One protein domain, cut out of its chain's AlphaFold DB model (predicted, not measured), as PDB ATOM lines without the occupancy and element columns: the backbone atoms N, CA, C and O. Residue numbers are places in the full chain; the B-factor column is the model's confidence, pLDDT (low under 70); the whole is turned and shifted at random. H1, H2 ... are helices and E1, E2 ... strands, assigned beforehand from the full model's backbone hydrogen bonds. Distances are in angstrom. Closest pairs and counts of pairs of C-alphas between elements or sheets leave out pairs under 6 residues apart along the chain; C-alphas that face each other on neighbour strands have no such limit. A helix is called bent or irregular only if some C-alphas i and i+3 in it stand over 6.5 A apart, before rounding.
ATOM      1  N   ALA A  78     186.174 353.763 307.782       91.69
ATOM      2  CA  ALA A  78     186.778 352.514 307.354       91.69
ATOM      3  C   ALA A  78     188.167 352.360 307.987       91.69
ATOM      4  O   ALA A  78     188.903 353.340 308.148       91.69
ATOM      5  N   ALA A  79     188.520 351.123 308.329       92.75
ATOM      6  CA  ALA A  79     189.867 350.744 308.724       92.75
ATOM      7  C   ALA A  79     190.530 349.984 307.570       92.75
ATOM      8  O   ALA A  79     189.990 348.991 307.090       92.75
ATOM      9  N   PHE A  80     191.694 350.453 307.137       91.31
ATOM     10  CA  PHE A  80     192.523 349.802 306.128       91.31
ATOM     11  C   PHE A  80     193.714 349.142 306.815       91.31
ATOM     12  O   PHE A  80     194.459 349.812 307.527       91.31
ATOM     13  N   GLU A  81     193.900 347.840 306.608       90.94
ATOM     14  CA  GLU A  81     195.118 347.146 307.029       90.94
ATOM     15  C   GLU A  81     196.203 347.350 305.977       90.94
ATOM     16  O   GLU A  81     196.017 347.020 304.807       90.94
ATOM     17  N   HIS A  82     197.346 347.881 306.400       88.00
ATOM     18  CA  HIS A  82     198.549 347.919 305.584       88.00
ATOM     19  C   HIS A  82     199.769 347.654 306.464       88.00
ATOM     20  O   HIS A  82     199.987 348.335 307.465       88.00
ATOM     21  N   ARG A  83     200.584 346.658 306.094       86.62
ATOM     22  CA  ARG A  83     201.812 346.286 306.825       86.62
ATOM     23  C   ARG A  83     201.575 346.069 308.329       86.62
ATOM     24  O   ARG A  83     202.356 346.521 309.160       86.62
ATOM     25  N   ARG A  84     200.500 345.353 308.673       89.06
ATOM     26  CA  ARG A  84     200.037 345.030 310.036       89.06
ATOM     27  C   ARG A  84     199.612 346.235 310.876       89.06
ATOM     28  O   ARG A  84     199.392 346.087 312.075       89.06
ATOM     29  N   ARG A  85     199.457 347.410 310.267       90.94
ATOM     30  CA  ARG A  85     198.929 348.608 310.917       90.94
ATOM     31  C   ARG A  85     197.558 348.945 310.344       90.94
ATOM     32  O   ARG A  85     197.334 348.835 309.141       90.94
ATOM     33  N   LEU A  86     196.643 349.354 311.221       93.88
ATOM     34  CA  LEU A  86     195.325 349.839 310.830       93.88
ATOM     35  C   LEU A  86     195.361 351.353 310.639       93.88
ATOM     36  O   LEU A  86     195.815 352.099 311.509       93.88
ATOM     37  N   TYR A  87     194.842 351.794 309.501       93.88
ATOM     38  CA  TYR A  87     194.719 353.192 309.126       93.88
ATOM     39  C   TYR A  87     193.251 353.554 309.018       93.88
ATOM     40  O   TYR A  87     192.474 352.882 308.341       93.88
ATOM     41  N   ARG A  88     192.861 354.629 309.690       95.31
ATOM     42  CA  ARG A  88     191.470 355.057 309.763       95.31
ATOM     43  C   ARG A  88     191.205 356.148 308.727       95.31
ATOM     44  O   ARG A  88     191.815 357.211 308.782       95.31
ATOM     45  N   VAL A  89     190.256 355.903 307.827       93.75
ATOM     46  CA  VAL A  89     189.867 356.827 306.748       93.75
ATOM     47  C   VAL A  89     188.360 357.050 306.791       93.75
ATOM     48  O   VAL A  89     187.584 356.129 307.032       93.75
ATOM     49  N   HIS A  90     187.923 358.287 306.580       94.50
ATOM     50  CA  HIS A  90     186.510 358.648 306.597       94.50
ATOM     51  C   HIS A  90     185.960 358.759 305.173       94.50
ATOM     52  O   HIS A  90     186.452 359.556 304.374       94.50
ATOM     53  N   ALA A  91     184.860 358.057 304.886       87.81
ATOM     54  CA  ALA A  91     184.290 357.933 303.540       87.81
ATOM     55  C   ALA A  91     183.951 359.276 302.859       87.81
ATOM     56  O   ALA A  91     184.009 359.394 301.640       87.81
ATOM     57  N   ARG A  92     183.600 360.304 303.645       89.88
ATOM     58  CA  ARG A  92     183.226 361.644 303.141       89.88
ATOM     59  C   ARG A  92     184.247 362.755 303.413       89.88
ATOM     60  O   ARG A  92     183.950 363.913 303.158       89.88
ATOM     61  N   ARG A  93     185.414 362.443 303.991       92.94
ATOM     62  CA  ARG A  93     186.427 363.453 304.358       92.94
ATOM     63  C   ARG A  93     187.761 363.078 303.707       92.94
ATOM     64  O   ARG A  93     188.573 362.412 304.350       92.94
ATOM     65  N   PRO A  94     187.997 363.453 302.435       87.00
ATOM     66  CA  PRO A  94     189.144 362.966 301.663       87.00
ATOM     67  C   PRO A  94     190.502 363.361 302.261       87.00
ATOM     68  O   PRO A  94     191.465 362.619 302.105       87.00
ATOM     69  N   TRP A  95     190.575 364.456 303.026       90.88
ATOM     70  CA  TRP A  95     191.786 364.858 303.758       90.88
ATOM     71  C   TRP A  95     192.230 363.842 304.821       90.88
ATOM     72  O   TRP A  95     193.386 363.852 305.232       90.88
ATOM     73  N   THR A  96     191.347 362.929 305.245       93.50
ATOM     74  CA  THR A  96     191.724 361.842 306.163       93.50
ATOM     75  C   THR A  96     192.648 360.813 305.517       93.50
ATOM     76  O   THR A  96     193.367 360.140 306.241       93.50
ATOM     77  N   ILE A  97     192.699 360.714 304.183       90.88
ATOM     78  CA  ILE A  97     193.627 359.813 303.485       90.88
ATOM     79  C   ILE A  97     195.086 360.215 303.764       90.88
ATOM     80  O   ILE A  97     195.777 359.427 304.413       90.88
ATOM     81  N   PRO A  98     195.561 361.425 303.388       91.88
ATOM     82  CA  PRO A  98     196.928 361.836 303.706       91.88
ATOM     83  C   PRO A  98     197.156 361.977 305.216       91.88
ATOM     84  O   PRO A  98     198.201 361.564 305.710       91.88
ATOM     85  N   ALA A  99     196.176 362.487 305.975       92.31
ATOM     86  CA  ALA A  99     196.322 362.668 307.424       92.31
ATOM     87  C   ALA A  99     196.427 361.343 308.203       92.31
ATOM     88  O   ALA A  99     197.017 361.310 309.278       92.31
ATOM     89  N   SER A 100     195.873 360.245 307.676       92.25
ATOM     90  CA  SER A 100     195.995 358.924 308.305       92.25
ATOM     91  C   SER A 100     197.408 358.341 308.207       92.25
ATOM     92  O   SER A 100     197.743 357.443 308.976       92.25
ATOM     93  N   GLY A 101     198.227 358.816 307.260       90.75
ATOM     94  CA  GLY A 101     199.514 358.210 306.918       90.75
ATOM     95  C   GLY A 101     199.400 356.904 306.120       90.75
ATOM     96  O   GLY A 101     200.400 356.205 305.978       90.75
ATOM     97  N   LEU A 102     198.204 356.558 305.618       91.75
ATOM     98  CA  LEU A 102     197.984 355.376 304.774       91.75
ATOM     99  C   LEU A 102     198.727 355.481 303.438       91.75
ATOM    100  O   LEU A 102     199.258 354.492 302.946       91.75
ATOM    101  N   LEU A 103     198.758 356.685 302.864       91.31
ATOM    102  CA  LEU A 103     199.452 357.005 301.622       91.31
ATOM    103  C   LEU A 103     200.421 358.162 301.856       91.31
ATOM    104  O   LEU A 103     200.137 359.074 302.637       91.31
ATOM    105  N   GLY A 104     201.541 358.164 301.129       90.31
ATOM    106  CA  GLY A 104     202.419 359.327 301.064       90.31
ATOM    107  C   GLY A 104     201.697 360.537 300.461       90.31
ATOM    108  O   GLY A 104     200.681 360.403 299.773       90.31
ATOM    109  N   TRP A 105     202.220 361.745 300.685       90.94
ATOM    110  CA  TRP A 105     201.589 362.968 300.176       90.94
ATOM    111  C   TRP A 105     201.509 362.990 298.638       90.94
ATOM    112  O   TRP A 105     200.487 363.390 298.084       90.94
ATOM    113  N   ARG A 106     202.544 362.492 297.941       92.94
ATOM    114  CA  ARG A 106     202.577 362.389 296.467       92.94
ATOM    115  C   ARG A 106     201.503 361.440 295.946       92.94
ATOM    116  O   ARG A 106     200.749 361.798 295.045       92.94
ATOM    117  N   ASP A 107     201.402 360.264 296.559       93.31
ATOM    118  CA  ASP A 107     200.400 359.259 296.201       93.31
ATOM    119  C   ASP A 107     198.986 359.768 296.485       93.31
ATOM    120  O   ASP A 107     198.091 359.622 295.660       93.31
ATOM    121  N   SER A 108     198.796 360.466 297.607       94.00
ATOM    122  CA  SER A 108     197.519 361.096 297.954       94.00
ATOM    123  C   SER A 108     197.089 362.138 296.915       94.00
ATOM    124  O   SER A 108     195.924 362.163 296.517       94.00
ATOM    125  N   LEU A 109     198.019 362.972 296.429       93.50
ATOM    126  CA  LEU A 109     197.746 363.932 295.354       93.50
ATOM    127  C   LEU A 109     197.398 363.228 294.037       93.50
ATOM    128  O   LEU A 109     196.432 363.621 293.380       93.50
ATOM    129  N   ARG A 110     198.140 362.178 293.658       94.19
ATOM    130  CA  ARG A 110     197.846 361.381 292.455       94.19
ATOM    131  C   ARG A 110     196.456 360.755 292.533       94.19
ATOM    132  O   ARG A 110     195.677 360.904 291.591       94.19
ATOM    133  N   VAL A 111     196.121 360.115 293.653       93.25
ATOM    134  CA  VAL A 111     194.797 359.519 293.894       93.25
ATOM    135  C   VAL A 111     193.707 360.584 293.815       93.25
ATOM    136  O   VAL A 111     192.702 360.379 293.137       93.25
ATOM    137  N   GLY A 112     193.912 361.743 294.444       93.06
ATOM    138  CA  GLY A 112     192.964 362.857 294.414       93.06
ATOM    139  C   GLY A 112     192.686 363.371 292.998       93.06
ATOM    140  O   GLY A 112     191.523 363.479 292.606       93.06
ATOM    141  N   ARG A 113     193.739 363.628 292.209       95.00
ATOM    142  CA  ARG A 113     193.624 364.086 290.810       95.00
ATOM    143  C   ARG A 113     192.936 363.047 289.927       95.00
ATOM    144  O   ARG A 113     192.012 363.387 289.194       95.00
ATOM    145  N   SER A 114     193.336 361.783 290.042       95.00
ATOM    146  CA  SER A 114     192.781 360.685 289.241       95.00
ATOM    147  C   SER A 114     191.315 360.424 289.589       95.00
ATOM    148  O   SER A 114     190.485 360.242 288.703       95.00
ATOM    149  N   ARG A 115     190.953 360.517 290.877       93.19
ATOM    150  CA  ARG A 115     189.557 360.456 291.329       93.19
ATOM    151  C   ARG A 115     188.731 361.606 290.764       93.19
ATOM    152  O   ARG A 115     187.600 361.372 290.358       93.19
ATOM    153  N   ALA A 116     189.255 362.831 290.752       94.50
ATOM    154  CA  ALA A 116     188.547 363.978 290.184       94.50
ATOM    155  C   ALA A 116     188.301 363.803 288.676       94.50
ATOM    156  O   ALA A 116     187.181 364.018 288.217       94.50
ATOM    157  N   ALA A 117     189.309 363.336 287.931       94.50
ATOM    158  CA  ALA A 117     189.183 363.031 286.507       94.50
ATOM    159  C   ALA A 117     188.160 361.913 286.241       94.50
ATOM    160  O   ALA A 117     187.299 362.058 285.375       94.50
ATOM    161  N   LEU A 118     188.195 360.833 287.028       93.44
ATOM    162  CA  LEU A 118     187.215 359.753 286.926       93.44
ATOM    163  C   LEU A 118     185.801 360.250 287.236       93.44
ATOM    164  O   LEU A 118     184.884 359.994 286.466       93.44
ATOM    165  N   LEU A 119     185.625 361.008 288.323       93.12
ATOM    166  CA  LEU A 119     184.331 361.590 288.685       93.12
ATOM    167  C   LEU A 119     183.772 362.485 287.582       93.12
ATOM    168  O   LEU A 119     182.574 362.438 287.331       93.12
ATOM    169  N   ALA A 120     184.610 363.268 286.902       94.06
ATOM    170  CA  ALA A 120     184.162 364.089 285.781       94.06
ATOM    171  C   ALA A 120     183.545 363.248 284.647       94.06
ATOM    172  O   ALA A 120     182.572 363.698 284.044       94.06
ATOM    173  N   ARG A 121     184.058 362.029 284.416       92.12
ATOM    174  CA  ARG A 121     183.538 361.071 283.426       92.12
ATOM    175  C   ARG A 121     182.278 360.358 283.910       92.12
ATOM    176  O   ARG A 121     181.303 360.276 283.177       92.12
ATOM    177  N   ILE A 122     182.271 359.885 285.157       93.50
ATOM    178  CA  ILE A 122     181.199 359.001 285.644       93.50
ATOM    179  C   ILE A 122     180.036 359.733 286.318       93.50
ATOM    180  O   ILE A 122     179.009 359.116 286.572       93.50
ATOM    181  N   ARG A 123     180.149 361.036 286.622       91.19
ATOM    182  CA  ARG A 123     179.107 361.780 287.365       91.19
ATOM    183  C   ARG A 123     177.733 361.786 286.693       91.19
ATOM    184  O   ARG A 123     176.743 362.013 287.376       91.19
ATOM    185  N   ALA A 124     177.691 361.628 285.370       89.25
ATOM    186  CA  ALA A 124     176.454 361.612 284.594       89.25
ATOM    187  C   ALA A 124     175.888 360.193 284.409       89.25
ATOM    188  O   ALA A 124     174.771 360.047 283.917       89.25
ATOM    189  N   LEU A 125     176.644 359.159 284.785       90.31
ATOM    190  CA  LEU A 125     176.239 357.767 284.637       90.31
ATOM    191  C   LEU A 125     175.389 357.342 285.837       90.31
ATOM    192  O   LEU A 125     175.721 357.654 286.981       90.31
ATOM    193  N   ASP A 126     174.304 356.606 285.584       86.50
ATOM    194  CA  ASP A 126     173.523 355.960 286.644       86.50
ATOM    195  C   ASP A 126     174.280 354.709 287.125       86.50
ATOM    196  O   ASP A 126     174.397 353.765 286.340       86.50
ATOM    197  N   PRO A 127     174.747 354.643 288.390       83.44
ATOM    198  CA  PRO A 127     175.473 353.488 288.929       83.44
ATOM    199  C   PRO A 127     174.710 352.160 288.858       83.44
ATOM    200  O   PRO A 127     175.321 351.104 288.977       83.44
ATOM    201  N   ASN A 128     173.384 352.199 288.692       82.88
ATOM    202  CA  ASN A 128     172.540 351.008 288.593       82.88
ATOM    203  C   ASN A 128     172.396 350.509 287.145       82.88
ATOM    204  O   ASN A 128     171.867 349.423 286.925       82.88
ATOM    205  N   ARG A 129     172.874 351.268 286.149       86.06
ATOM    206  CA  ARG A 129     172.872 350.868 284.739       86.06
ATOM    207  C   ARG A 129     174.250 350.345 284.353       86.06
ATOM    208  O   ARG A 129     175.035 351.062 283.744       86.06
ATOM    209  N   TYR A 130     174.530 349.082 284.663       86.06
ATOM    210  CA  TYR A 130     175.848 348.473 284.429       86.06
ATOM    211  C   TYR A 130     176.351 348.613 282.987       86.06
ATOM    212  O   TYR A 130     177.510 348.949 282.779       86.06
ATOM    213  N   ALA A 131     175.465 348.487 281.993       90.75
ATOM    214  CA  ALA A 131     175.822 348.688 280.586       90.75
ATOM    215  C   ALA A 131     176.377 350.096 280.279       90.75
ATOM    216  O   ALA A 131     177.125 350.263 279.322       90.75
ATOM    217  N   ALA A 132     176.045 351.115 281.083       90.81
ATOM    218  CA  ALA A 132     176.598 352.463 280.935       90.81
ATOM    219  C   ALA A 132     178.085 352.547 281.323       90.81
ATOM    220  O   ALA A 132     178.739 353.525 280.984       90.81
ATOM    221  N   PHE A 133     178.614 351.532 282.011       91.12
ATOM    222  CA  PHE A 133     180.019 351.426 282.397       91.12
ATOM    223  C   PHE A 133     180.812 350.472 281.500       91.12
ATOM    224  O   PHE A 133     181.953 350.172 281.825       91.12
ATOM    225  N   ALA A 134     180.247 350.017 280.373       91.56
ATOM    226  CA  ALA A 134     180.910 349.065 279.478       91.56
ATOM    227  C   ALA A 134     182.286 349.554 278.984       91.56
ATOM    228  O   ALA A 134     183.182 348.745 278.789       91.56
ATOM    229  N   GLU A 135     182.488 350.873 278.849       89.88
ATOM    230  CA  GLU A 135     183.796 351.456 278.497       89.88
ATOM    231  C   GLU A 135     184.893 351.238 279.559       89.88
ATOM    232  O   GLU A 135     186.057 351.498 279.282       89.88
ATOM    233  N   PHE A 136     184.528 350.842 280.783       88.50
ATOM    234  CA  PHE A 136     185.446 350.592 281.900       88.50
ATOM    235  C   PHE A 136     185.632 349.094 282.191       88.50
ATOM    236  O   PHE A 136     186.377 348.755 283.108       88.50
ATOM    237  N   ASP A 137     184.935 348.217 281.464       89.69
ATOM    238  CA  ASP A 137     184.927 346.761 281.675       89.69
ATOM    239  C   ASP A 137     185.780 346.036 280.620       89.69
ATOM    240  O   ASP A 137     185.420 344.990 280.086       89.69
ATOM    241  N   ASP A 138     186.906 346.652 280.259       91.38
ATOM    242  CA  ASP A 138     187.826 346.199 279.214       91.38
ATOM    243  C   ASP A 138     189.168 345.686 279.766       91.38
ATOM    244  O   ASP A 138     189.993 345.154 279.019       91.38
ATOM    245  N   ALA A 139     189.393 345.818 281.075       89.00
ATOM    246  CA  ALA A 139     190.652 345.483 281.727       89.00
ATOM    247  C   ALA A 139     190.452 344.888 283.126       89.00
ATOM    248  O   ALA A 139     189.447 345.107 283.800       89.00
ATOM    249  N   ASP A 140     191.476 344.175 283.603       92.50
ATOM    250  CA  ASP A 140     191.533 343.731 284.994       92.50
ATOM    251  C   ASP A 140     191.517 344.931 285.959       92.50
ATOM    252  O   ASP A 140     192.246 345.914 285.788       92.50
ATOM    253  N   ALA A 141     190.712 344.827 287.019       90.25
ATOM    254  CA  ALA A 141     190.507 345.916 287.968       90.25
ATOM    255  C   ALA A 141     191.794 346.330 288.702       90.25
ATOM    256  O   ALA A 141     191.981 347.517 288.984       90.25
ATOM    257  N   ALA A 142     192.685 345.386 289.026       90.12
ATOM    258  CA  ALA A 142     193.943 345.702 289.696       90.12
ATOM    259  C   ALA A 142     194.903 346.407 288.736       90.12
ATOM    260  O   ALA A 142     195.489 347.427 289.106       90.12
ATOM    261  N   GLN A 143     195.007 345.923 287.497       90.94
ATOM    262  CA  GLN A 143     195.798 346.569 286.451       90.94
ATOM    263  C   GLN A 143     195.309 347.998 286.177       90.94
ATOM    264  O   GLN A 143     196.101 348.944 286.223       90.94
ATOM    265  N   TRP A 144     194.008 348.175 285.947       92.25
ATOM    266  CA  TRP A 144     193.405 349.486 285.711       92.25
ATOM    267  C   TRP A 144     193.626 350.438 286.895       92.25
ATOM    268  O   TRP A 144     193.972 351.611 286.709       92.25
ATOM    269  N   ALA A 145     193.491 349.941 288.128       92.31
ATOM    270  CA  ALA A 145     193.707 350.739 289.327       92.31
ATOM    271  C   ALA A 145     195.183 351.127 289.523       92.31
ATOM    272  O   ALA A 145     195.452 352.263 289.919       92.31
ATOM    273  N   GLU A 146     196.146 350.250 289.216       92.94
ATOM    274  CA  GLU A 146     197.577 350.589 289.248       92.94
ATOM    275  C   GLU A 146     197.911 351.700 288.249       92.94
ATOM    276  O   GLU A 146     198.602 352.664 288.593       92.94
ATOM    277  N   GLN A 147     197.392 351.592 287.026       92.19
ATOM    278  CA  GLN A 147     197.614 352.577 285.970       92.19
ATOM    279  C   GLN A 147     196.987 353.929 286.339       92.19
ATOM    280  O   GLN A 147     197.659 354.965 286.306       92.19
ATOM    281  N   THR A 148     195.730 353.910 286.785       92.69
ATOM    282  CA  THR A 148     194.957 355.115 287.101       92.69
ATOM    283  C   THR A 148     195.445 355.778 288.388       92.69
ATOM    284  O   THR A 148     195.841 356.942 288.393       92.69
ATOM    285  N   PHE A 149     195.468 355.045 289.500       93.31
ATOM    286  CA  PHE A 149     195.700 355.604 290.836       93.31
ATOM    287  C   PHE A 149     197.141 355.451 291.333       93.31
ATOM    288  O   PHE A 149     197.533 356.132 292.282       93.31
ATOM    289  N   GLY A 150     197.948 354.624 290.670       92.44
ATOM    290  CA  GLY A 150     199.302 354.287 291.090       92.44
ATOM    291  C   GLY A 150     199.345 353.091 292.033       92.44
ATOM    292  O   GLY A 150     198.415 352.820 292.789       92.44
ATOM    293  N   ARG A 151     200.483 352.393 292.036       90.62
ATOM    294  CA  ARG A 151     200.692 351.164 292.815       90.62
ATOM    295  C   ARG A 151     200.454 351.322 294.317       90.62
ATOM    296  O   ARG A 151     199.976 350.392 294.954       90.62
ATOM    297  N   ALA A 152     200.749 352.490 294.888       87.44
ATOM    298  CA  ALA A 152     200.524 352.754 296.310       87.44
ATOM    299  C   ALA A 152     199.037 352.671 296.708       87.44
ATOM    300  O   ALA A 152     198.731 352.324 297.847       87.44
ATOM    301  N   ALA A 153     198.112 352.926 295.776       86.25
ATOM    302  CA  ALA A 153     196.675 352.783 296.011       86.25
ATOM    303  C   ALA A 153     196.229 351.309 296.096       86.25
ATOM    304  O   ALA A 153     195.190 351.011 296.688       86.25
ATOM    305  N   LEU A 154     197.027 350.372 295.571       85.81
ATOM    306  CA  LEU A 154     196.796 348.931 295.674       85.81
ATOM    307  C   LEU A 154     197.308 348.392 297.014       85.81
ATOM    308  O   LEU A 154     198.277 347.638 297.104       85.81
TER     309      LEU A 154
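AT A GLANCE: This is residues 78 to 154 of the 164 residues of the protein "Oxidoreductase" of Burkholderia oklahomensis C6786 (UniProt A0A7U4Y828). Picture one long helix, H2, as a spine, with the short H1 and a two-strand hairpin, E1 and E2, near its first residues; past its last residues the backbone turns out to H3 and folds back so that H4 meets H2 partway along, steeply tilted to it. It is a loose arrangement with few contacts, and residues 126 to 131 stick out at the H3 end. The 77 printed residues hold, in chain order, E1, E2, H1, H2, H3 and H4; the sheet, E1 - E2, is antiparallel and the class is mixed. The whole is only just loose, close to compact, with a radius of gyration of the C-alphas of 14.0 A, and is elongated, spanning 38 by 24 by 21 A.

IN THESE COORDINATES: Find C-alpha 78 at (186.778, 352.514, 307.354); from there E1 runs to residue 82, 12.8 A. E2, residues 85 to 90, covers 16.5 A, and H1, residues 96 to 100, covers 5.6 A. Go on to C-alpha 105 at (201.589, 362.968, 300.176), where H2 begins its 25.4 A to residue 122. H3, residues 130 to 136, spans 10.1 A and is irregular: C-alphas 132 and 135 are 7.7 A apart. H4, residues 141 to 149, spans 11.4 A and ends at C-alpha 149 (195.700, 355.604, 290.836).

HOW THE PARTS SIT: Look first at the hairpin of E1 and E2, antiparallel at 149 degrees, where N 80 and O 87 are within hydrogen-bond range at 2.8 A. The closest C-alphas of E2 and H1, Val 89 and Thr 96, are 5.4 A apart. H1 and H2 only just touch, with 3 pairs of C-alphas within 8 A, the closest Pro 98 and Ser 108 at 5.8 A; H2 does so with residues 105 to 108 alone. Farther along, residues 110 to 115 of H2 alone touch H4, closest at the C-alphas of Val 111 and Phe 149, 5.0 A; the tilt is steep at 69 degrees, only just short of about perpendicular, opposite ways. H3 touches no helix; it is only just apart from H2, at 8.3 A. H1, H2 and H4 have every O i to N i+4 pair within hydrogen-bond range, while H3 has 0 of 3, beside 3 of 4 O i to N i+3 pairs.

THE WHOLE: The two C-alphas farthest apart, Arg 84 and Ala 124, are 38.5 A apart. The printed part has no cut and no long link. The mean pLDDT of the printed part is 91.2, and no printed residue is under 70.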